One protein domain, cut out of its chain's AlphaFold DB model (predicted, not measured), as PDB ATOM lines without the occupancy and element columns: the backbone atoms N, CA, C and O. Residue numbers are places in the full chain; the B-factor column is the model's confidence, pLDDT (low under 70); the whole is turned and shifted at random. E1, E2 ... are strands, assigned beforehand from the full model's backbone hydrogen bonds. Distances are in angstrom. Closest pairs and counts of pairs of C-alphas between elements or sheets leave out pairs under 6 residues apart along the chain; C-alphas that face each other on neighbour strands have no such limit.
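This is residues 309 to 493 of the 587 residues of the protein "Hypothetical protein" of Ditylum brightwellii (UniProt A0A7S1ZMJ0). With little regular structure, the chain winds in stacked turns, a sandwich of two parallel sheets face to face, E2-E4-E6-E8-E10 and E1-E3-E5-E7-E9. The 185 printed residues hold ten strands, alternating between sheets, and no named helix: all strand. It is compact, radius of gyration of the C-alphas 16.4 A, spanning 54 by 34 by 25 A.

The twisted sheet runs E2, residues 329 to 336, E4, 381 to 389, E6, 413 to 421, E8, 463 to 470, E10, 484 to 492, with N 382 and O 413 within hydrogen-bond range, 2.9 A. The other runs E1, 319 to 321, E3, 361 to 365, E5, 403 to 407, E7, 453 to 457, E9, 477 to 479, with N 365 and O 406 at 2.9 A. C-alphas 419 and 454, closest of E6 and E7, are 5.6 A apart.

E1 begins at C-alpha 319 (41.771, 108.580, 75.842); E10, 22.1 A long, ends at C-alpha 492 (57.188, 115.812, 95.220).

The printed part has no cut; link E6 to E7 is long; residues 341 to 355 are under pLDDT 70.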
ATOM      1  N   LEU A 309      48.425 115.302  73.261       98.62
ATOM      2  CA  LEU A 309      46.966 115.362  73.187       98.62
ATOM      3  C   LEU A 309      46.448 116.337  74.247       98.62
ATOM      4  O   LEU A 309      46.600 116.074  75.440       98.62
ATOM      5  N   ILE A 310      45.817 117.434  73.833       97.88
ATOM      6  CA  ILE A 310      45.116 118.340  74.748       97.88
ATOM      7  C   ILE A 310      43.692 117.832  74.945       97.88
ATOM      8  O   ILE A 310      42.991 117.564  73.967       97.88
ATOM      9  N   ALA A 311      43.284 117.703  76.206       96.75
ATOM     10  CA  ALA A 311      41.985 117.165  76.579       96.75
ATOM     11  C   ALA A 311      40.810 117.999  76.033       96.75
ATOM     12  O   ALA A 311      40.932 119.208  75.815       96.75
ATOM     13  N   PRO A 312      39.638 117.378  75.847       94.06
ATOM     14  CA  PRO A 312      38.404 118.108  75.605       94.06
ATOM     15  C   PRO A 312      38.048 119.099  76.728       94.06
ATOM     16  O   PRO A 312      38.154 118.821  77.924       94.06
ATOM     17  N   GLN A 313      37.518 120.260  76.338       91.44
ATOM     18  CA  GLN A 313      37.134 121.338  77.266       91.44
ATOM     19  C   GLN A 313      35.839 121.076  78.059       91.44
ATOM     20  O   GLN A 313      35.367 121.958  78.783       91.44
ATOM     21  N   ASP A 314      35.225 119.904  77.883       87.00
ATOM     22  CA  ASP A 314      34.071 119.433  78.656       87.00
ATOM     23  C   ASP A 314      34.468 118.550  79.855       87.00
ATOM     24  O   ASP A 314      33.592 118.035  80.549       87.00
ATOM     25  N   GLY A 315      35.774 118.394  80.105       86.62
ATOM     26  CA  GLY A 315      36.321 117.628  81.226       86.62
ATOM     27  C   GLY A 315      36.428 116.124  80.971       86.62
ATOM     28  O   GLY A 315      36.794 115.379  81.881       86.62
ATOM     29  N   SER A 316      36.100 115.662  79.762       91.31
ATOM     30  CA  SER A 316      36.310 114.274  79.352       91.31
ATOM     31  C   SER A 316      37.800 113.975  79.093       91.31
ATOM     32  O   SER A 316      38.571 114.896  78.815       91.31
ATOM     33  N   PRO A 317      38.248 112.706  79.201       96.31
ATOM     34  CA  PRO A 317      39.652 112.364  78.993       96.31
ATOM     35  C   PRO A 317      40.068 112.463  77.529       96.31
ATOM     36  O   PRO A 317      39.235 112.366  76.624       96.31
ATOM     37  N   CYS A 318      41.379 112.565  77.295       98.56
ATOM     38  CA  CYS A 318      41.952 112.414  75.961       98.56
ATOM     39  C   CYS A 318      41.661 111.015  75.416       98.56
ATOM     40  O   CYS A 318      41.213 110.873  74.280       98.56
ATOM     41  N   ILE A 319      41.909 109.984  76.234       98.81
ATOM     42  CA  ILE A 319      41.771 108.580  75.842       98.81
ATOM     43  C   ILE A 319      40.958 107.814  76.886       98.81
ATOM     44  O   ILE A 319      41.222 107.898  78.086       98.81
ATOM     45  N   ARG A 320      40.001 107.014  76.409       98.38
ATOM     46  CA  ARG A 320      39.319 105.977  77.183       98.38
ATOM     47  C   ARG A 320      39.516 104.620  76.527       98.38
ATOM     48  O   ARG A 320      39.094 104.416  75.391       98.38
ATOM     49  N   VAL A 321      40.058 103.670  77.276       98.69
ATOM     50  CA  VAL A 321      40.009 102.249  76.921       98.69
ATOM     51  C   VAL A 321      38.752 101.657  77.542       98.69
ATOM     52  O   VAL A 321      38.550 101.781  78.746       98.69
ATOM     53  N   LEU A 322      37.877 101.054  76.735       98.06
ATOM     54  CA  LEU A 322      36.698 100.372  77.280       98.06
ATOM     55  C   LEU A 322      37.109  99.156  78.122       98.06
ATOM     56  O   LEU A 322      38.187  98.596  77.928       98.06
ATOM     57  N   ALA A 323      36.235  98.716  79.026       97.69
ATOM     58  CA  ALA A 323      36.493  97.521  79.822       97.69
ATOM     59  C   ALA A 323      36.618  96.259  78.941       97.69
ATOM     60  O   ALA A 323      35.984  96.141  77.885       97.69
ATOM     61  N   ASN A 324      37.383  95.275  79.419       97.81
ATOM     62  CA  ASN A 324      37.608  93.973  78.788       97.81
ATOM     63  C   ASN A 324      38.270  94.083  77.398       97.81
ATOM     64  O   ASN A 324      37.872  93.407  76.441       97.81
ATOM     65  N   LYS A 325      39.277  94.960  77.277       98.44
ATOM     66  CA  LYS A 325      40.095  95.168  76.067       98.44
ATOM     67  C   LYS A 325      41.570  94.845  76.345       98.44
ATOM     68  O   LYS A 325      42.384  95.759  76.457       98.44
ATOM     69  N   PRO A 326      41.928  93.553  76.478       97.88
ATOM     70  CA  PRO A 326      43.309  93.157  76.744       97.88
ATOM     71  C   PRO A 326      44.252  93.571  75.604       97.88
ATOM     72  O   PRO A 326      43.830  93.738  74.455       97.88
ATOM     73  N   GLY A 327      45.530  93.742  75.931       98.06
ATOM     74  CA  GLY A 327      46.604  94.051  74.984       98.06
ATOM     75  C   GLY A 327      46.599  95.467  74.406       98.06
ATOM     76  O   GLY A 327      47.455  95.785  73.581       98.06
ATOM     77  N   VAL A 328      45.650  96.331  74.789       98.88
ATOM     78  CA  VAL A 328      45.669  97.736  74.353       98.88
ATOM     79  C   VAL A 328      46.928  98.412  74.886       98.88
ATOM     80  O   VAL A 328      47.200  98.351  76.084       98.88
ATOM     81  N   THR A 329      47.677  99.072  74.005       98.81
ATOM     82  CA  THR A 329      48.923  99.763  74.361       98.81
ATOM     83  C   THR A 329      48.857 101.228  73.955       98.81
ATOM     84  O   THR A 329      48.632 101.551  72.791       98.81
ATOM     85  N   ILE A 330      49.091 102.123  74.910       98.94
ATOM     86  CA  ILE A 330      49.247 103.559  74.669       98.94
ATOM     87  C   ILE A 330      50.694 103.903  74.999       98.94
ATOM     88  O   ILE A 330      51.173 103.555  76.082       98.94
ATOM     89  N   ALA A 331      51.406 104.542  74.072       98.88
ATOM     90  CA  ALA A 331      52.832 104.752  74.238       98.88
ATOM     91  C   ALA A 331      53.388 106.038  73.622       98.88
ATOM     92  O   ALA A 331      53.002 106.416  72.520       98.88
ATOM     93  N   GLY A 332      54.366 106.656  74.290       98.56
ATOM     94  CA  GLY A 332      55.157 107.770  73.750       98.56
ATOM     95  C   GLY A 332      54.373 109.069  73.550       98.56
ATOM     96  O   GLY A 332      54.697 109.848  72.652       98.56
ATOM     97  N   ILE A 333      53.327 109.292  74.350       98.50
ATOM     98  CA  ILE A 333      52.460 110.469  74.240       98.50
ATOM     99  C   ILE A 333      52.534 111.346  75.487       98.50
ATOM    100  O   ILE A 333      52.686 110.867  76.614       98.50
ATOM    101  N   THR A 334      52.330 112.640  75.269       98.69
ATOM    102  CA  THR A 334      51.989 113.584  76.329       98.69
ATOM    103  C   THR A 334      50.473 113.789  76.336       98.69
ATOM    104  O   THR A 334      49.875 113.969  75.276       98.69
ATOM    105  N   VAL A 335      49.832 113.792  77.501       98.75
ATOM    106  CA  VAL A 335      48.437 114.234  77.666       98.75
ATOM    107  C   VAL A 335      48.404 115.498  78.514       98.75
ATOM    108  O   VAL A 335      49.035 115.566  79.567       98.75
ATOM    109  N   GLU A 336      47.690 116.518  78.053       97.88
ATOM    110  CA  GLU A 336      47.643 117.827  78.700       97.88
ATOM    111  C   GLU A 336      46.209 118.217  79.064       97.88
ATOM    112  O   GLU A 336      45.285 118.085  78.259       97.88
ATOM    113  N   GLY A 337      46.024 118.724  80.284       95.88
ATOM    114  CA  GLY A 337      44.751 119.299  80.705       95.88
ATOM    115  C   GLY A 337      44.429 120.586  79.954       95.88
ATOM    116  O   GLY A 337      45.255 121.485  79.832       95.88
ATOM    117  N   SER A 338      43.193 120.697  79.484       94.00
ATOM    118  CA  SER A 338      42.718 121.885  78.783       94.00
ATOM    119  C   SER A 338      42.112 122.915  79.727       94.00
ATOM    120  O   SER A 338      41.753 122.621  80.873       94.00
ATOM    121  N   MET A 339      41.890 124.118  79.195       91.44
ATOM    122  CA  MET A 339      41.005 125.092  79.824       91.44
ATOM    123  C   MET A 339      39.614 124.477  80.009       91.44
ATOM    124  O   MET A 339      39.056 123.885  79.082       91.44
ATOM    125  N   GLN A 340      39.048 124.627  81.202       83.88
ATOM    126  CA  GLN A 340      37.719 124.125  81.532       83.88
ATOM    127  C   GLN A 340      36.708 125.276  81.484       83.88
ATOM    128  O   GLN A 340      36.937 126.347  82.045       83.88
ATOM    129  N   LYS A 341      35.557 125.067  80.823       66.81
ATOM    130  CA  LYS A 341      34.525 126.112  80.622       66.81
ATOM    131  C   LYS A 341      33.890 126.636  81.919       66.81
ATOM    132  O   LYS A 341      33.217 127.665  81.896       66.81
ATOM    133  N   LYS A 342      34.087 125.949  83.046       57.72
ATOM    134  CA  LYS A 342      33.723 126.415  84.387       57.72
ATOM    135  C   LYS A 342      34.972 126.363  85.258       57.72
ATOM    136  O   LYS A 342      35.416 125.277  85.611       57.72
ATOM    137  N   SER A 343      35.526 127.535  85.564       43.91
ATOM    138  CA  SER A 343      36.656 127.680  86.483       43.91
ATOM    139  C   SER A 343      36.170 127.423  87.910       43.91
ATOM    140  O   SER A 343      35.248 128.110  88.355       43.91
ATOM    141  N   PRO A 344      36.741 126.466  88.637       49.97
ATOM    142  CA  PRO A 344      36.326 126.179  89.998       49.97
ATOM    143  C   PRO A 344      37.323 126.878  90.906       49.97
ATOM    144  O   PRO A 344      38.491 126.513  90.991       49.97
ATOM    145  N   THR A 345      36.857 127.923  91.575       44.75
ATOM    146  CA  THR A 345      37.497 128.375  92.806       44.75
ATOM    147  C   THR A 345      37.580 127.176  93.751       44.75
ATOM    148  O   THR A 345      36.587 126.463  93.878       44.75
ATOM    149  N   MET A 346      38.742 126.983  94.379       46.09
ATOM    150  CA  MET A 346      39.245 125.865  95.211       46.09
ATOM    151  C   MET A 346      38.279 125.143  96.178       46.09
ATOM    152  O   MET A 346      38.661 124.167  96.809       46.09
ATOM    153  N   ILE A 347      37.035 125.587  96.336       42.22
ATOM    154  CA  ILE A 347      36.079 125.068  97.306       42.22
ATOM    155  C   ILE A 347      34.714 124.960  96.620       42.22
ATOM    156  O   ILE A 347      34.020 125.959  96.449       42.22
ATOM    157  N   SER A 348      34.348 123.729  96.251       36.06
ATOM    158  CA  SER A 348      33.004 123.190  95.957       36.06
ATOM    159  C   SER A 348      32.870 122.508  94.588       36.06
ATOM    160  O   SER A 348      33.082 123.099  93.536       36.06
ATOM    161  N   ASN A 349      32.502 121.221  94.649       41.50
ATOM    162  CA  ASN A 349      31.829 120.402  93.637       41.50
ATOM    163  C   ASN A 349      31.935 120.899  92.188       41.50
ATOM    164  O   ASN A 349      31.038 121.553  91.654       41.50
ATOM    165  N   PHE A 350      33.031 120.498  91.550       48.75
ATOM    166  CA  PHE A 350      33.273 120.593  90.119       48.75
ATOM    167  C   PHE A 350      32.137 119.882  89.361       48.75
ATOM    168  O   PHE A 350      32.118 118.661  89.243       48.75
ATOM    169  N   MET A 351      31.131 120.627  88.897       43.56
ATOM    170  CA  MET A 351      30.022 120.053  88.132       43.56
ATOM    171  C   MET A 351      30.376 119.936  86.650       43.56
ATOM    172  O   MET A 351      30.428 120.950  85.947       43.56
ATOM    173  N   GLY A 352      30.460 118.692  86.177       54.44
ATOM    174  CA  GLY A 352      30.358 118.329  84.764       54.44
ATOM    175  C   GLY A 352      31.604 117.635  84.232       54.44
ATOM    176  O   GLY A 352      32.504 118.293  83.730       54.44
ATOM    177  N   SER A 353      31.603 116.307  84.307       61.41
ATOM    178  CA  SER A 353      32.368 115.420  83.430       61.41
ATOM    179  C   SER A 353      31.354 114.604  82.629       61.41
ATOM    180  O   SER A 353      30.271 114.305  83.139       61.41
ATOM    181  N   THR A 354      31.677 114.219  81.393       60.81
ATOM    182  CA  THR A 354      30.875 113.223  80.659       60.81
ATOM    183  C   THR A 354      31.181 111.790  81.106       60.81
ATOM    184  O   THR A 354      30.612 110.842  80.564       60.81
ATOM    185  N   ASN A 355      32.107 111.605  82.051       64.94
ATOM    186  CA  ASN A 355      32.392 110.305  82.646       64.94
ATOM    187  C   ASN A 355      31.196 109.856  83.493       64.94
ATOM    188  O   ASN A 355      30.526 110.672  84.125       64.94
ATOM    189  N   SER A 356      30.932 108.548  83.512       70.88
ATOM    190  CA  SER A 356      29.762 107.966  84.187       70.88
ATOM    191  C   SER A 356      29.721 108.231  85.696       70.88
ATOM    192  O   SER A 356      28.643 108.216  86.282       70.88
ATOM    193  N   ASP A 357      30.874 108.486  86.314       83.62
ATOM    194  CA  ASP A 357      31.049 108.784  87.736       83.62
ATOM    195  C   ASP A 357      31.310 110.271  88.033       83.62
ATOM    196  O   ASP A 357      31.512 110.645  89.185       83.62
ATOM    197  N   GLY A 358      31.292 111.135  87.012       84.69
ATOM    198  CA  GLY A 358      31.461 112.580  87.172       84.69
ATOM    199  C   GLY A 358      32.894 113.052  87.448       84.69
ATOM    200  O   GLY A 358      33.095 114.256  87.593       84.69
ATOM    201  N   VAL A 359      33.887 112.158  87.476       90.31
ATOM    202  CA  VAL A 359      35.302 112.505  87.693       90.31
ATOM    203  C   VAL A 359      35.946 112.900  86.366       90.31
ATOM    204  O   VAL A 359      35.759 112.208  85.365       90.31
ATOM    205  N   ARG A 360      36.700 114.000  86.321       92.81
ATOM    206  CA  ARG A 360      37.483 114.398  85.138       92.81
ATOM    207  C   ARG A 360      38.862 113.750  85.177       92.81
ATOM    208  O   ARG A 360      39.494 113.696  86.233       92.81
ATOM    209  N   SER A 361      39.328 113.275  84.032       96.25
ATOM    210  CA  SER A 361      40.630 112.623  83.903       96.25
ATOM    211  C   SER A 361      41.313 112.963  82.584       96.25
ATOM    212  O   SER A 361      40.674 113.556  81.722       96.25
ATOM    213  N   LEU A 362      42.596 112.626  82.408       98.25
ATOM    214  CA  LEU A 362      43.262 112.723  81.097       98.25
ATOM    215  C   LEU A 362      43.323 111.367  80.383       98.25
ATOM    216  O   LEU A 362      43.206 111.317  79.157       98.25
ATOM    217  N   ILE A 363      43.447 110.270  81.137       98.75
ATOM    218  CA  ILE A 363      43.339 108.895  80.630       98.75
ATOM    219  C   ILE A 363      42.480 108.056  81.578       98.75
ATOM    220  O   ILE A 363      42.732 108.028  82.783       98.75
ATOM    221  N   ASP A 364      41.528 107.321  81.003       98.19
ATOM    222  CA  ASP A 364      40.818 106.221  81.659       98.19
ATOM    223  C   ASP A 364      41.210 104.892  81.009       98.19
ATOM    224  O   ASP A 364      40.917 104.659  79.831       98.19
ATOM    225  N   PHE A 365      41.843 103.998  81.769       98.62
ATOM    226  CA  PHE A 365      42.103 102.628  81.332       98.62
ATOM    227  C   PHE A 365      41.083 101.678  81.967       98.62
ATOM    228  O   PHE A 365      41.197 101.322  83.141       98.62
ATOM    229  N   GLY A 366      40.066 101.300  81.197       97.62
ATOM    230  CA  GLY A 366      38.867 100.632  81.695       97.62
ATOM    231  C   GLY A 366      37.764 101.628  82.063       97.62
ATOM    232  O   GLY A 366      37.877 102.834  81.840       97.62
ATOM    233  N   GLU A 367      36.670 101.121  82.632       93.94
ATOM    234  CA  GLU A 367      35.465 101.915  82.904       93.94
ATOM    235  C   GLU A 367      35.057 101.862  84.386       93.94
ATOM    236  O   GLU A 367      34.992 100.771  84.965       93.94
ATOM    237  N   PRO A 368      34.701 103.007  85.002       90.31
ATOM    238  CA  PRO A 368      34.168 103.035  86.359       90.31
ATOM    239  C   PRO A 368      32.949 102.117  86.525       90.31
ATOM    240  O   PRO A 368      32.010 102.146  85.725       90.31
ATOM    241  N   GLY A 369      32.948 101.314  87.590       87.81
ATOM    242  CA  GLY A 369      31.837 100.418  87.929       87.81
ATOM    243  C   GLY A 369      31.686  99.197  87.012       87.81
ATOM    244  O   GLY A 369      30.672  98.502  87.099       87.81
ATOM    245  N   LYS A 370      32.657  98.925  86.132       94.12
ATOM    246  CA  LYS A 370      32.723  97.692  85.342       94.12
ATOM    247  C   LYS A 370      33.767  96.751  85.928       94.12
ATOM    248  O   LYS A 370      34.876  97.169  86.238       94.12
ATOM    249  N   GLU A 371      33.403  95.480  86.054       95.19
ATOM    250  CA  GLU A 371      34.369  94.434  86.368       95.19
ATOM    251  C   GLU A 371      35.239  94.167  85.135       95.19
ATOM    252  O   GLU A 371      34.732  93.909  84.037       95.19
ATOM    253  N   ASP A 372      36.549  94.271  85.325       97.69
ATOM    254  CA  ASP A 372      37.550  94.021  84.297       97.69
ATOM    255  C   ASP A 372      38.822  93.468  84.956       97.69
ATOM    256  O   ASP A 372      39.664  94.238  85.426       97.69
ATOM    257  N   PRO A 373      38.976  92.136  85.043       97.31
ATOM    258  CA  PRO A 373      40.172  91.535  85.624       97.31
ATOM    259  C   PRO A 373      41.420  91.727  84.745       97.31
ATOM    260  O   PRO A 373      42.527  91.465  85.215       97.31
ATOM    261  N   GLY A 374      41.272  92.173  83.493       97.06
ATOM    262  CA  GLY A 374      42.341  92.180  82.497       97.06
ATOM    263  C   GLY A 374      42.796  90.779  82.078       97.06
ATOM    264  O   GLY A 374      42.149  89.773  82.378       97.06
ATOM    265  N   ASP A 375      43.926  90.710  81.370       97.44
ATOM    266  CA  ASP A 375      44.535  89.449  80.934       97.44
ATOM    267  C   ASP A 375      46.031  89.412  81.301       97.44
ATOM    268  O   ASP A 375      46.821  90.151  80.715       97.44
ATOM    269  N   PRO A 376      46.469  88.532  82.219       96.06
ATOM    270  CA  PRO A 376      47.877  88.416  82.596       96.06
ATOM    271  C   PRO A 376      48.820  88.002  81.458       96.06
ATOM    272  O   PRO A 376      50.031  88.172  81.590       96.06
ATOM    273  N   LYS A 377      48.318  87.376  80.387       95.31
ATOM    274  CA  LYS A 377      49.123  86.965  79.222       95.31
ATOM    275  C   LYS A 377      49.115  88.010  78.112       95.31
ATOM    276  O   LYS A 377      49.932  87.920  77.200       95.31
ATOM    277  N   ASN A 378      48.196  88.963  78.187       97.06
ATOM    278  CA  ASN A 378      48.037  90.038  77.226       97.06
ATOM    279  C   ASN A 378      47.650  91.338  77.959       97.06
ATOM    280  O   ASN A 378      46.536  91.846  77.782       97.06
ATOM    281  N   PRO A 379      48.527  91.830  78.854       98.06
ATOM    282  CA  PRO A 379      48.233  92.982  79.691       98.06
ATOM    283  C   PRO A 379      47.994  94.232  78.842       98.06
ATOM    284  O   PRO A 379      48.601  94.408  77.785       98.06
ATOM    285  N   GLY A 380      47.124  95.120  79.322       98.62
ATOM    286  CA  GLY A 380      47.088  96.491  78.817       98.62
ATOM    287  C   GLY A 380      48.354  97.242  79.232       98.62
ATOM    288  O   GLY A 380      48.939  96.920  80.269       98.62
ATOM    289  N   ALA A 381      48.786  98.233  78.453       98.75
ATOM    290  CA  ALA A 381      50.039  98.932  78.719       98.75
ATOM    291  C   ALA A 381      49.974 100.450  78.509       98.75
ATOM    292  O   ALA A 381      49.380 100.946  77.548       98.75
ATOM    293  N   LEU A 382      50.645 101.171  79.407       98.94
ATOM    294  CA  LEU A 382      50.924 102.606  79.351       98.94
ATOM    295  C   LEU A 382      52.446 102.785  79.406       98.94
ATOM    296  O   LEU A 382      53.041 102.504  80.443       98.94
ATOM    297  N   ILE A 383      53.090 103.202  78.311       98.88
ATOM    298  CA  ILE A 383      54.564 103.246  78.225       98.88
ATOM    299  C   ILE A 383      55.048 104.625  77.778       98.88
ATOM    300  O   ILE A 383      54.675 105.075  76.702       98.88
ATOM    301  N   ASP A 384      55.915 105.286  78.544       98.81
ATOM    302  CA  ASP A 384      56.328 106.674  78.272       98.81
ATOM    303  C   ASP A 384      55.115 107.609  78.146       98.81
ATOM    304  O   ASP A 384      54.904 108.260  77.118       98.81
ATOM    305  N   ILE A 385      54.279 107.614  79.189       98.81
ATOM    306  CA  ILE A 385      53.107 108.487  79.278       98.81
ATOM    307  C   ILE A 385      53.427 109.657  80.190       98.81
ATOM    308  O   ILE A 385      53.713 109.484  81.376       98.81
ATOM    309  N   PHE A 386      53.337 110.857  79.633       98.75
ATOM    310  CA  PHE A 386      53.608 112.087  80.364       98.75
ATOM    311  C   PHE A 386      52.314 112.885  80.474       98.75
ATOM    312  O   PHE A 386      51.786 113.363  79.476       98.75
ATOM    313  N   ALA A 387      51.762 112.997  81.674       98.69
ATOM    314  CA  ALA A 387      50.550 113.758  81.923       98.69
ATOM    315  C   ALA A 387      50.905 115.092  82.573       98.69
ATOM    316  O   ALA A 387      51.648 115.109  83.555       98.69
ATOM    317  N   ARG A 388      50.358 116.197  82.057       97.81
ATOM    318  CA  ARG A 388      50.546 117.517  82.665       97.81
ATOM    319  C   ARG A 388      49.284 118.359  82.747       97.81
ATOM    320  O   ARG A 388      48.417 118.298  81.880       97.81
ATOM    321  N   VAL A 389      49.222 119.212  83.762       98.00
ATOM    322  CA  VAL A 389      48.251 120.311  83.854       98.00
ATOM    323  C   VAL A 389      49.004 121.576  84.222       98.00
ATOM    324  O   VAL A 389      49.643 121.626  85.269       98.00
ATOM    325  N   GLY A 390      48.925 122.587  83.358       95.12
ATOM    326  CA  GLY A 390      49.804 123.753  83.415       95.12
ATOM    327  C   GLY A 390      51.069 123.578  82.573       95.12
ATOM    328  O   GLY A 390      51.188 122.660  81.762       95.12
ATOM    329  N   GLY A 391      52.014 124.497  82.738       92.56
ATOM    330  CA  GLY A 391      53.229 124.566  81.933       92.56
ATOM    331  C   GLY A 391      53.068 125.505  80.740       92.56
ATOM    332  O   GLY A 391      53.500 126.652  80.812       92.56
ATOM    333  N   VAL A 392      52.455 125.022  79.654       93.25
ATOM    334  CA  VAL A 392      52.356 125.748  78.368       93.25
ATOM    335  C   VAL A 392      51.165 126.711  78.332       93.25
ATOM    336  O   VAL A 392      51.300 127.858  77.913       93.25
ATOM    337  N   ASN A 393      49.991 126.268  78.783       93.75
ATOM    338  CA  ASN A 393      48.783 127.088  78.729       93.75
ATOM    339  C   ASN A 393      48.825 128.242  79.749       93.75
ATOM    340  O   ASN A 393      48.948 128.029  80.957       93.75
ATOM    341  N   LEU A 394      48.676 129.473  79.256       94.69
ATOM    342  CA  LEU A 394      48.801 130.701  80.046       94.69
ATOM    343  C   LEU A 394      47.567 131.041  80.911       94.69
ATOM    344  O   LEU A 394      47.641 131.930  81.769       94.69
ATOM    345  N   GLU A 395      46.447 130.338  80.723       93.06
ATOM    346  CA  GLU A 395      45.218 130.441  81.535       93.06
ATOM    347  C   GLU A 395      45.291 129.501  82.750       93.06
ATOM    348  O   GLU A 395      44.441 128.626  82.948       93.06
ATOM    349  N   ARG A 396      46.356 129.656  83.546       93.56
ATOM    350  CA  ARG A 396      46.750 128.765  84.650       93.56
ATOM    351  C   ARG A 396      45.633 128.524  85.667       93.56
ATOM    352  O   ARG A 396      45.509 127.426  86.187       93.56
ATOM    353  N   GLU A 397      44.775 129.506  85.900       91.69
ATOM    354  CA  GLU A 397      43.647 129.450  86.834       91.69
ATOM    355  C   GLU A 397      42.445 128.651  86.284       91.69
ATOM    356  O   GLU A 397      41.530 128.299  87.030       91.69
ATOM    357  N   LYS A 398      42.421 128.373  84.972       91.06
ATOM    358  CA  LYS A 398      41.310 127.702  84.273       91.06
ATOM    359  C   LYS A 398      41.666 126.312  83.749       91.06
ATOM    360  O   LYS A 398      40.759 125.538  83.427       91.06
ATOM    361  N   VAL A 399      42.952 125.985  83.630       93.62
ATOM    362  CA  VAL A 399      43.405 124.633  83.278       93.62
ATOM    363  C   VAL A 399      43.347 123.731  84.505       93.62
ATOM    364  O   VAL A 399      43.969 124.003  85.529       93.62
ATOM    365  N   SER A 400      42.542 122.674  84.430       93.88
ATOM    366  CA  SER A 400      42.368 121.742  85.545       93.88
ATOM    367  C   SER A 400      41.855 120.382  85.088       93.88
ATOM    368  O   SER A 400      41.194 120.269  84.056       93.88
ATOM    369  N   THR A 401      42.101 119.368  85.910       94.44
ATOM    370  CA  THR A 401      41.415 118.068  85.891       94.44
ATOM    371  C   THR A 401      41.285 117.562  87.329       94.44
ATOM    372  O   THR A 401      41.884 118.140  88.232       94.44
ATOM    373  N   ASP A 402      40.502 116.515  87.586       95.44
ATOM    374  CA  ASP A 402      40.457 115.932  88.934       95.44
ATOM    375  C   ASP A 402      41.612 114.944  89.126       95.44
ATOM    376  O   ASP A 402      42.364 115.063  90.094       95.44
ATOM    377  N   ILE A 403      41.785 114.015  88.178       97.88
ATOM    378  CA  ILE A 403      42.818 112.972  88.225       97.88
ATOM    379  C   ILE A 403      43.620 112.956  86.918       97.88
ATOM    380  O   ILE A 403      43.039 113.115  85.854       97.88
ATOM    381  N   LEU A 404      44.942 112.766  86.929       98.75
ATOM    382  CA  LEU A 404      45.675 112.672  85.653       98.75
ATOM    383  C   LEU A 404      45.366 111.345  84.947       98.75
ATOM    384  O   LEU A 404      44.880 111.349  83.813       98.75
ATOM    385  N   ILE A 405      45.577 110.213  85.623       98.88
ATOM    386  CA  ILE A 405      45.332 108.877  85.063       98.88
ATOM    387  C   ILE A 405      44.522 108.019  86.033       98.88
ATOM    388  O   ILE A 405      44.816 107.964  87.227       98.88
ATOM    389  N   ARG A 406      43.528 107.305  85.496       98.56
ATOM    390  CA  ARG A 406      42.738 106.309  86.224       98.56
ATOM    391  C   ARG A 406      42.879 104.937  85.586       98.56
ATOM    392  O   ARG A 406      42.751 104.801  84.369       98.56
ATOM    393  N   ILE A 407      43.108 103.918  86.408       98.81
ATOM    394  CA  ILE A 407      43.242 102.529  85.961       98.81
ATOM    395  C   ILE A 407      42.194 101.681  86.666       98.81
ATOM    396  O   ILE A 407      42.316 101.347  87.842       98.81
ATOM    397  N   HIS A 408      41.152 101.333  85.923       98.50
ATOM    398  CA  HIS A 408      40.059 100.486  86.381       98.50
ATOM    399  C   HIS A 408      40.299  99.011  86.049       98.50
ATOM    400  O   HIS A 408      39.945  98.146  86.846       98.50
ATOM    401  N   SER A 409      40.913  98.726  84.899       98.69
ATOM    402  CA  SER A 409      41.226  97.363  84.465       98.69
ATOM    403  C   SER A 409      42.364  96.748  85.280       98.69
ATOM    404  O   SER A 409      43.357  97.412  85.582       98.69
ATOM    405  N   GLY A 410      42.246  95.461  85.605       98.62
ATOM    406  CA  GLY A 410      43.341  94.685  86.183       98.62
ATOM    407  C   GLY A 410      44.431  94.324  85.170       98.62
ATOM    408  O   GLY A 410      44.269  94.520  83.967       98.62
ATOM    409  N   ASN A 411      45.554  93.782  85.651       98.56
ATOM    410  CA  ASN A 411      46.696  93.347  84.831       98.56
ATOM    411  C   ASN A 411      47.249  94.430  83.877       98.56
ATOM    412  O   ASN A 411      47.841  94.104  82.851       98.56
ATOM    413  N   VAL A 412      47.062  95.716  84.180       98.81
ATOM    414  CA  VAL A 412      47.670  96.811  83.409       98.81
ATOM    415  C   VAL A 412      49.119  97.010  83.853       98.81
ATOM    416  O   VAL A 412      49.422  97.003  85.047       98.81
ATOM    417  N   ILE A 413      50.014  97.213  82.889       98.81
ATOM    418  CA  ILE A 413      51.416  97.561  83.122       98.81
ATOM    419  C   ILE A 413      51.639  99.033  82.772       98.81
ATOM    420  O   ILE A 413      51.454  99.443  81.628       98.81
ATOM    421  N   GLY A 414      52.064  99.830  83.747       98.88
ATOM    422  CA  GLY A 414      52.634 101.152  83.504       98.88
ATOM    423  C   GLY A 414      54.157 101.086  83.501       98.88
ATOM    424  O   GLY A 414      54.757 100.454  84.368       98.88
ATOM    425  N   ASP A 415      54.792 101.739  82.537       98.75
ATOM    426  CA  ASP A 415      56.246 101.789  82.409       98.75
ATOM    427  C   ASP A 415      56.711 103.185  81.982       98.75
ATOM    428  O   ASP A 415      56.496 103.603  80.846       98.75
ATOM    429  N   ASN A 416      57.392 103.887  82.887       98.81
ATOM    430  CA  ASN A 416      57.762 105.298  82.784       98.81
ATOM    431  C   ASN A 416      56.544 106.216  82.625       98.81
ATOM    432  O   ASN A 416      56.194 106.647  81.523       98.81
ATOM    433  N   LEU A 417      55.903 106.511  83.753       98.88
ATOM    434  CA  LEU A 417      54.806 107.469  83.837       98.88
ATOM    435  C   LEU A 417      55.274 108.684  84.629       98.88
ATOM    436  O   LEU A 417      55.667 108.532  85.784       98.88
ATOM    437  N   TRP A 418      55.178 109.875  84.033       98.88
ATOM    438  CA  TRP A 418      55.350 111.131  84.765       98.88
ATOM    439  C   TRP A 418      54.054 111.920  84.782       98.88
ATOM    440  O   TRP A 418      53.557 112.335  83.737       98.88
ATOM    441  N   LEU A 419      53.495 112.081  85.976       98.88
ATOM    442  CA  LEU A 419      52.186 112.657  86.229       98.88
ATOM    443  C   LEU A 419      52.384 113.944  87.027       98.88
ATOM    444  O   LEU A 419      52.539 113.915  88.246       98.88
ATOM    445  N   TRP A 420      52.431 115.064  86.312       98.75
ATOM    446  CA  TRP A 420      52.932 116.334  86.825       98.75
ATOM    447  C   TRP A 420      51.834 117.399  86.821       98.75
ATOM    448  O   TRP A 420      51.435 117.917  85.772       98.75
ATOM    449  N   ARG A 421      51.337 117.765  88.006       98.62
ATOM    450  CA  ARG A 421      50.714 119.082  88.163       98.62
ATOM    451  C   ARG A 421      51.839 120.104  88.114       98.62
ATOM    452  O   ARG A 421      52.797 119.970  88.860       98.62
ATOM    453  N   ALA A 422      51.731 121.113  87.257       97.94
ATOM    454  CA  ALA A 422      52.814 122.066  87.102       97.94
ATOM    455  C   ALA A 422      53.176 122.745  88.430       97.94
ATOM    456  O   ALA A 422      52.306 123.324  89.076       97.94
ATOM    457  N   ASP A 423      54.452 122.719  88.816       96.50
ATOM    458  CA  ASP A 423      54.999 123.575  89.877       96.50
ATOM    459  C   ASP A 423      55.513 124.912  89.314       96.50
ATOM    460  O   ASP A 423      55.613 125.919  90.025       96.50
ATOM    461  N   HIS A 424      55.777 124.954  88.006       95.19
ATOM    462  CA  HIS A 424      56.168 126.152  87.280       95.19
ATOM    463  C   HIS A 424      55.594 126.177  85.856       95.19
ATOM    464  O   HIS A 424      55.318 125.152  85.239       95.19
ATOM    465  N   CYS A 425      55.377 127.376  85.326       95.56
ATOM    466  CA  CYS A 425      54.727 127.610  84.041       95.56
ATOM    467  C   CYS A 425      55.468 128.652  83.202       95.56
ATOM    468  O   CYS A 425      56.281 129.440  83.698       95.56
ATOM    469  N   GLN A 426      55.122 128.689  81.917       94.88
ATOM    470  CA  GLN A 426      55.508 129.744  80.999       94.88
ATOM    471  C   GLN A 426      55.028 131.109  81.511       94.88
ATOM    472  O   GLN A 426      53.907 131.257  82.008       94.88
ATOM    473  N   LEU A 427      55.893 132.114  81.366       94.06
ATOM    474  CA  LEU A 427      55.542 133.508  81.614       94.06
ATOM    475  C   LEU A 427      54.606 134.010  80.511       94.06
ATOM    476  O   LEU A 427      54.867 133.812  79.320       94.06
ATOM    477  N   ARG A 428      53.547 134.718  80.903       94.31
ATOM    478  CA  ARG A 428      52.722 135.493  79.969       94.31
ATOM    479  C   ARG A 428      53.567 136.601  79.313       94.31
ATOM    480  O   ARG A 428      54.583 137.019  79.878       94.31
ATOM    481  N   PRO A 429      53.159 137.139  78.149       91.12
ATOM    482  CA  PRO A 429      53.840 138.285  77.553       91.12
ATOM    483  C   PRO A 429      53.999 139.443  78.553       91.12
ATOM    484  O   PRO A 429      53.014 139.966  79.069       91.12
ATOM    485  N   ASN A 430      55.247 139.858  78.799       91.50
ATOM    486  CA  ASN A 430      55.637 140.903  79.762       91.50
ATOM    487  C   ASN A 430      55.390 140.576  81.252       91.50
ATOM    488  O   ASN A 430      55.493 141.472  82.092       91.50
ATOM    489  N   GLU A 431      55.081 139.326  81.599       94.38
ATOM    490  CA  GLU A 431      54.993 138.881  82.993       94.38
ATOM    491  C   GLU A 431      56.396 138.706  83.583       94.38
ATOM    492  O   GLU A 431      57.291 138.140  82.955       94.38
ATOM    493  N   LEU A 432      56.589 139.212  84.802       94.56
ATOM    494  CA  LEU A 432      57.817 138.987  85.559       94.56
ATOM    495  C   LEU A 432      57.705 137.677  86.352       94.56
ATOM    496  O   LEU A 432      56.622 137.374  86.862       94.56
ATOM    497  N   PRO A 433      58.808 136.924  86.514       93.56
ATOM    498  CA  PRO A 433      58.829 135.760  87.392       93.56
ATOM    499  C   PRO A 433      58.463 136.170  88.822       93.56
ATOM    500  O   PRO A 433      58.894 137.210  89.324       93.56
ATOM    501  N   ASN A 434      57.675 135.334  89.495       92.94
ATOM    502  CA  ASN A 434      57.208 135.580  90.863       92.94
ATOM    503  C   ASN A 434      58.098 134.926  91.937       92.94
ATOM    504  O   ASN A 434      57.774 134.991  93.124       92.94
ATOM    505  N   ASN A 435      59.206 134.303  91.528       85.19
ATOM    506  CA  ASN A 435      60.251 133.794  92.401       85.19
ATOM    507  C   ASN A 435      61.624 134.216  91.844       85.19
ATOM    508  O   ASN A 435      62.004 133.771  90.760       85.19
ATOM    509  N   PRO A 436      62.406 135.042  92.566       76.50
ATOM    510  CA  PRO A 436      63.700 135.519  92.079       76.50
ATOM    511  C   PRO A 436      64.747 134.404  91.909       76.50
ATOM    512  O   PRO A 436      65.728 134.609  91.196       76.50
ATOM    513  N   LYS A 437      64.554 133.231  92.533       74.44
ATOM    514  CA  LYS A 437      65.422 132.051  92.372       74.44
ATOM    515  C   LYS A 437      65.138 131.276  91.080       74.44
ATOM    516  O   LYS A 437      65.996 130.521  90.633       74.44
ATOM    517  N   LEU A 438      63.969 131.484  90.470       79.31
ATOM    518  CA  LEU A 438      63.526 130.843  89.229       79.31
ATOM    519  C   LEU A 438      63.212 131.919  88.174       79.31
ATOM    520  O   LEU A 438      62.051 132.154  87.843       79.31
ATOM    521  N   PRO A 439      64.233 132.602  87.623       80.62
ATOM    522  CA  PRO A 439      64.036 133.804  86.809       80.62
ATOM    523  C   PRO A 439      63.422 133.539  85.425       80.62
ATOM    524  O   PRO A 439      63.134 134.486  84.698       80.62
ATOM    525  N   LEU A 440      63.258 132.272  85.039       85.88
ATOM    526  CA  LEU A 440      62.760 131.871  83.722       85.88
ATOM    527  C   LEU A 440      61.259 131.560  83.714       85.88
ATOM    528  O   LEU A 440      60.677 131.467  82.632       85.88
ATOM    529  N   TYR A 441      60.641 131.382  84.887       91.50
ATOM    530  CA  TYR A 441      59.319 130.770  85.008       91.50
ATOM    531  C   TYR A 441      58.406 131.513  85.982       91.50
ATOM    532  O   TYR A 441      58.849 132.203  86.902       91.50
ATOM    533  N   TRP A 442      57.103 131.325  85.793       95.12
ATOM    534  CA  TRP A 442      56.113 131.597  86.825       95.12
ATOM    535  C   TRP A 442      56.038 130.392  87.762       95.12
ATOM    536  O   TRP A 442      55.693 129.307  87.305       95.12
ATOM    537  N   GLN A 443      56.333 130.551  89.051       94.88
ATOM    538  CA  GLN A 443      56.077 129.499  90.035       94.88
ATOM    539  C   GLN A 443      54.577 129.453  90.343       94.88
ATOM    540  O   GLN A 443      53.987 130.485  90.672       94.88
ATOM    541  N   VAL A 444      53.975 128.273  90.233       95.62
ATOM    542  CA  VAL A 444      52.537 128.062  90.439       95.62
ATOM    543  C   VAL A 444      52.123 128.474  91.853       95.62
ATOM    544  O   VAL A 444      52.880 128.335  92.817       95.62
ATOM    545  N   ARG A 445      50.927 129.054  91.964       93.62
ATOM    546  CA  ARG A 445      50.308 129.495  93.220       93.62
ATOM    547  C   ARG A 445      49.019 128.723  93.493       93.62
ATOM    548  O   ARG A 445      48.397 128.191  92.577       93.62
ATOM    549  N   SER A 446      48.585 128.745  94.753       92.00
ATOM    550  CA  SER A 446      47.306 128.162  95.165       92.00
ATOM    551  C   SER A 446      46.161 128.635  94.257       92.00
ATOM    552  O   SER A 446      45.996 129.834  94.015       92.00
ATOM    553  N   GLY A 447      45.383 127.682  93.738       89.00
ATOM    554  CA  GLY A 447      44.293 127.921  92.786       89.00
ATOM    555  C   GLY A 447      44.678 127.866  91.303       89.00
ATOM    556  O   GLY A 447      43.785 127.887  90.457       89.00
ATOM    557  N   GLU A 448      45.963 127.755  90.964       94.81
ATOM    558  CA  GLU A 448      46.424 127.513  89.593       94.81
ATOM    559  C   GLU A 448      46.626 126.009  89.323       94.81
ATOM    560  O   GLU A 448      46.943 125.219  90.219       94.81
ATOM    561  N   CYS A 449      46.453 125.613  88.061       96.25
ATOM    562  CA  CYS A 449      46.762 124.287  87.529       96.25
ATOM    563  C   CYS A 449      46.121 123.147  88.336       96.25
ATOM    564  O   CYS A 449      46.789 122.181  88.689       96.25
ATOM    565  N   GLY A 450      44.841 123.278  88.692       94.00
ATOM    566  CA  GLY A 450      44.186 122.391  89.657       94.00
ATOM    567  C   GLY A 450      44.200 120.913  89.246       94.00
ATOM    568  O   GLY A 450      43.682 120.561  88.185       94.00
ATOM    569  N   VAL A 451      44.757 120.065  90.116       97.19
ATOM    570  CA  VAL A 451      44.753 118.594  90.030       97.19
ATOM    571  C   VAL A 451      44.674 118.043  91.443       97.19
ATOM    572  O   VAL A 451      45.518 118.388  92.269       97.19
ATOM    573  N   LYS A 452      43.706 117.168  91.718       96.31
ATOM    574  CA  LYS A 452      43.550 116.571  93.048       96.31
ATOM    575  C   LYS A 452      44.527 115.424  93.249       96.31
ATOM    576  O   LYS A 452      45.320 115.446  94.181       96.31
ATOM    577  N   THR A 453      44.502 114.453  92.339       98.56
ATOM    578  CA  THR A 453      45.303 113.224  92.421       98.56
ATOM    579  C   THR A 453      46.029 112.963  91.106       98.56
ATOM    580  O   THR A 453      45.474 113.190  90.034       98.56
ATOM    581  N   ALA A 454      47.271 112.483  91.144       98.81
ATOM    582  CA  ALA A 454      47.987 112.153  89.912       98.81
ATOM    583  C   ALA A 454      47.533 110.785  89.379       98.81
ATOM    584  O   ALA A 454      47.131 110.680  88.219       98.81
ATOM    585  N   LEU A 455      47.523 109.754  90.227       98.94
ATOM    586  CA  LEU A 455      47.159 108.391  89.836       98.94
ATOM    587  C   LEU A 455      46.110 107.774  90.768       98.94
ATOM    588  O   LEU A 455      46.303 107.768  91.980       98.94
ATOM    589  N   ASP A 456      45.057 107.191  90.191       98.81
ATOM    590  CA  ASP A 456      44.057 106.368  90.890       98.81
ATOM    591  C   ASP A 456      44.016 104.956  90.275       98.81
ATOM    592  O   ASP A 456      43.645 104.784  89.107       98.81
ATOM    593  N   VAL A 457      44.435 103.943  91.042       98.81
ATOM    594  CA  VAL A 457      44.504 102.537  90.603       98.81
ATOM    595  C   VAL A 457      43.477 101.690  91.340       98.81
ATOM    596  O   VAL A 457      43.643 101.369  92.513       98.81
ATOM    597  N   LYS A 458      42.455 101.230  90.618       98.12
ATOM    598  CA  LYS A 458      41.402 100.339  91.136       98.12
ATOM    599  C   LYS A 458      41.547  98.895  90.667       98.12
ATOM    600  O   LYS A 458      41.053  97.985  91.328       98.12
ATOM    601  N   GLY A 459      42.204  98.682  89.527       98.19
ATOM    602  CA  GLY A 459      42.434  97.352  88.967       98.19
ATOM    603  C   GLY A 459      43.361  96.493  89.831       98.19
ATOM    604  O   GLY A 459      44.366  96.975  90.350       98.19
ATOM    605  N   ASN A 460      43.053  95.201  89.955       98.50
ATOM    606  CA  ASN A 460      43.944  94.233  90.604       98.50
ATOM    607  C   ASN A 460      45.123  93.851  89.697       98.50
ATOM    608  O   ASN A 460      45.016  93.929  88.477       98.50
ATOM    609  N   ASP A 461      46.222  93.366  90.278       98.56
ATOM    610  CA  ASP A 461      47.391  92.874  89.526       98.56
ATOM    611  C   ASP A 461      47.999  93.943  88.583       98.56
ATOM    612  O   ASP A 461      48.597  93.627  87.554       98.56
ATOM    613  N   VAL A 462      47.818  95.229  88.907       98.88
ATOM    614  CA  VAL A 462      48.417  96.359  88.180       98.88
ATOM    615  C   VAL A 462      49.856  96.554  88.646       98.88
ATOM    616  O   VAL A 462      50.132  96.542  89.845       98.88
ATOM    617  N   HIS A 463      50.785  96.769  87.715       98.81
ATOM    618  CA  HIS A 463      52.188  97.005  88.056       98.81
ATOM    619  C   HIS A 463      52.745  98.247  87.375       98.81
ATOM    620  O   HIS A 463      52.574  98.432  86.173       98.81
ATOM    621  N   MET A 464      53.448  99.067  88.150       98.88
ATOM    622  CA  MET A 464      54.090 100.296  87.690       98.88
ATOM    623  C   MET A 464      55.605 100.175  87.799       98.88
ATOM    624  O   MET A 464      56.128  99.826  88.856       98.88
ATOM    625  N   TYR A 465      56.310 100.508  86.726       98.75
ATOM    626  CA  TYR A 465      57.766 100.521  86.650       98.75
ATOM    627  C   TYR A 465      58.231 101.934  86.302       98.75
ATOM    628  O   TYR A 465      57.929 102.422  85.219       98.75
ATOM    629  N   GLY A 466      58.948 102.609  87.199       98.62
ATOM    630  CA  GLY A 466      59.349 104.000  86.974       98.62
ATOM    631  C   GLY A 466      58.160 104.965  87.038       98.62
ATOM    632  O   GLY A 466      57.759 105.513  86.013       98.62
ATOM    633  N   LEU A 467      57.571 105.146  88.223       98.88
ATOM    634  CA  LEU A 467      56.425 106.038  88.428       98.88
ATOM    635  C   LEU A 467      56.846 107.348  89.107       98.88
ATOM    636  O   LEU A 467      57.518 107.329  90.137       98.88
ATOM    637  N   PHE A 468      56.403 108.471  88.550       98.88
ATOM    638  CA  PHE A 468      56.650 109.814  89.062       98.88
ATOM    639  C   PHE A 468      55.300 110.540  89.203       98.88
ATOM    640  O   PHE A 468      54.617 110.742  88.197       98.88
ATOM    641  N   CYS A 469      54.896 110.911  90.422       98.88
ATOM    642  CA  CYS A 469      53.637 111.624  90.692       98.88
ATOM    643  C   CYS A 469      53.915 112.890  91.499       98.88
ATOM    644  O   CYS A 469      54.374 112.786  92.635       98.88
ATOM    645  N   GLU A 470      53.631 114.064  90.943       98.69
ATOM    646  CA  GLU A 470      54.101 115.314  91.537       98.69
ATOM    647  C   GLU A 470      53.031 116.409  91.629       98.69
ATOM    648  O   GLU A 470      52.239 116.653  90.711       98.69
ATOM    649  N   HIS A 471      53.103 117.113  92.759       98.56
ATOM    650  CA  HIS A 471      52.513 118.406  93.076       98.56
ATOM    651  C   HIS A 471      50.987 118.502  93.058       98.56
ATOM    652  O   HIS A 471      50.459 119.615  93.038       98.56
ATOM    653  N   THR A 472      50.247 117.393  93.090       98.25
ATOM    654  CA  THR A 472      48.779 117.436  93.200       98.25
ATOM    655  C   THR A 472      48.332 117.941  94.573       98.25
ATOM    656  O   THR A 472      49.096 117.913  95.535       98.25
ATOM    657  N   THR A 473      47.118 118.476  94.677       96.50
ATOM    658  CA  THR A 473      46.662 119.162  95.901       96.50
ATOM    659  C   THR A 473      46.076 118.223  96.955       96.50
ATOM    660  O   THR A 473      45.844 118.655  98.078       96.50
ATOM    661  N   GLU A 474      45.827 116.961  96.607       97.19
ATOM    662  CA  GLU A 474      45.384 115.898  97.517       97.19
ATOM    663  C   GLU A 474      46.416 114.745  97.505       97.19
ATOM    664  O   GLU A 474      47.617 114.989  97.356       97.19
ATOM    665  N   HIS A 475      45.996 113.485  97.669       98.31
ATOM    666  CA  HIS A 475      46.912 112.348  97.529       98.31
ATOM    667  C   HIS A 475      47.581 112.348  96.151       98.31
ATOM    668  O   HIS A 475      46.910 112.504  95.136       98.31
ATOM    669  N   GLN A 476      48.893 112.120  96.093       98.69
ATOM    670  CA  GLN A 476      49.599 112.063  94.803       98.69
ATOM    671  C   GLN A 476      49.257 110.758  94.075       98.69
ATOM    672  O   GLN A 476      49.019 110.739  92.865       98.69
ATOM    673  N   MET A 477      49.156 109.661  94.823       98.75
ATOM    674  CA  MET A 477      48.731 108.357  94.332       98.75
ATOM    675  C   MET A 477      47.726 107.723  95.299       98.75
ATOM    676  O   MET A 477      47.980 107.682  96.503       98.75
ATOM    677  N   ILE A 478      46.636 107.182  94.751       98.81
ATOM    678  CA  ILE A 478      45.658 106.335  95.442       98.81
ATOM    679  C   ILE A 478      45.687 104.941  94.811       98.81
ATOM    680  O   ILE A 478      45.641 104.798  93.586       98.81
ATOM    681  N   TRP A 479      45.767 103.911  95.651       98.81
ATOM    682  CA  TRP A 479      45.825 102.519  95.226       98.81
ATOM    683  C   TRP A 479      44.809 101.657  95.981       98.81
ATOM    684  O   TRP A 479      44.962 101.409  97.174       98.81
ATOM    685  N   SER A 480      43.805 101.157  95.265       98.00
ATOM    686  CA  SER A 480      42.710 100.325  95.788       98.00
ATOM    687  C   SER A 480      42.761  98.871  95.296       98.00
ATOM    688  O   SER A 480      42.090  97.998  95.844       98.00
ATOM    689  N   GLY A 481      43.530  98.582  94.241       97.69
ATOM    690  CA  GLY A 481      43.666  97.233  93.683       97.69
ATOM    691  C   GLY A 481      44.639  96.341  94.463       97.69
ATOM    692  O   GLY A 481      45.724  96.769  94.840       97.69
ATOM    693  N   SER A 482      44.303  95.066  94.663       98.06
ATOM    694  CA  SER A 482      45.181  94.086  95.324       98.06
ATOM    695  C   SER A 482      46.131  93.374  94.354       98.06
ATOM    696  O   SER A 482      45.862  93.287  93.155       98.06
ATOM    697  N   ARG A 483      47.217  92.800  94.895       98.19
ATOM    698  CA  ARG A 483      48.291  92.075  94.177       98.19
ATOM    699  C   ARG A 483      49.077  92.936  93.187       98.19
ATOM    700  O   ARG A 483      49.790  92.411  92.337       98.19
ATOM    701  N   GLY A 484      48.943  94.250  93.305       98.19
ATOM    702  CA  GLY A 484      49.681  95.205  92.502       98.19
ATOM    703  C   GLY A 484      51.042  95.557  93.094       98.19
ATOM    704  O   GLY A 484      51.439  95.077  94.161       98.19
ATOM    705  N   GLY A 485      51.781  96.410  92.393       98.31
ATOM    706  CA  GLY A 485      53.011  96.960  92.945       98.31
ATOM    707  C   GLY A 485      53.650  98.058  92.113       98.31
ATOM    708  O   GLY A 485      53.365  98.228  90.929       98.31
ATOM    709  N   VAL A 486      54.558  98.783  92.755       98.81
ATOM    710  CA  VAL A 486      55.341  99.867  92.169       98.81
ATOM    711  C   VAL A 486      56.820  99.570  92.366       98.81
ATOM    712  O   VAL A 486      57.299  99.467  93.496       98.81
ATOM    713  N   SER A 487      57.556  99.464  91.266       98.75
ATOM    714  CA  SER A 487      59.010  99.379  91.263       98.75
ATOM    715  C   SER A 487      59.579 100.698  90.769       98.75
ATOM    716  O   SER A 487      59.463 101.029  89.591       98.75
ATOM    717  N   PHE A 488      60.210 101.416  91.698       98.88
ATOM    718  CA  PHE A 488      60.572 102.828  91.644       98.88
ATOM    719  C   PHE A 488      59.371 103.776  91.716       98.88
ATOM    720  O   PHE A 488      58.490 103.757  90.855       98.88
ATOM    721  N   TYR A 489      59.395 104.647  92.726       98.88
ATOM    722  CA  TYR A 489      58.468 105.765  92.872       98.88
ATOM    723  C   TYR A 489      59.220 107.028  93.291       98.88
ATOM    724  O   TYR A 489      60.031 106.985  94.221       98.88
ATOM    725  N   GLN A 490      58.927 108.140  92.632       98.75
ATOM    726  CA  GLN A 490      59.398 109.475  92.987       98.75
ATOM    727  C   GLN A 490      58.172 110.391  93.081       98.75
ATOM    728  O   GLN A 490      57.239 110.272  92.283       98.75
ATOM    729  N   CYS A 491      58.140 111.255  94.094       98.62
ATOM    730  CA  CYS A 491      56.987 112.111  94.320       98.62
ATOM    731  C   CYS A 491      57.322 113.369  95.108       98.62
ATOM    732  O   CYS A 491      57.690 113.279  96.275       98.62
ATOM    733  N   GLU A 492      57.137 114.538  94.510       98.38
ATOM    734  CA  GLU A 492      57.188 115.812  95.220       98.38
ATOM    735  C   GLU A 492      55.787 116.286  95.620       98.38
ATOM    736  O   GLU A 492      54.872 116.341  94.802       98.38
ATOM    737  N   LEU A 493      55.620 116.657  96.891       98.38
ATOM    738  CA  LEU A 493      54.403 117.297  97.401       98.38
ATOM    739  C   LEU A 493      54.244 118.725  96.820       98.38
ATOM    740  O   LEU A 493      55.233 119.315  96.370       98.38
TER     741      LEU A 493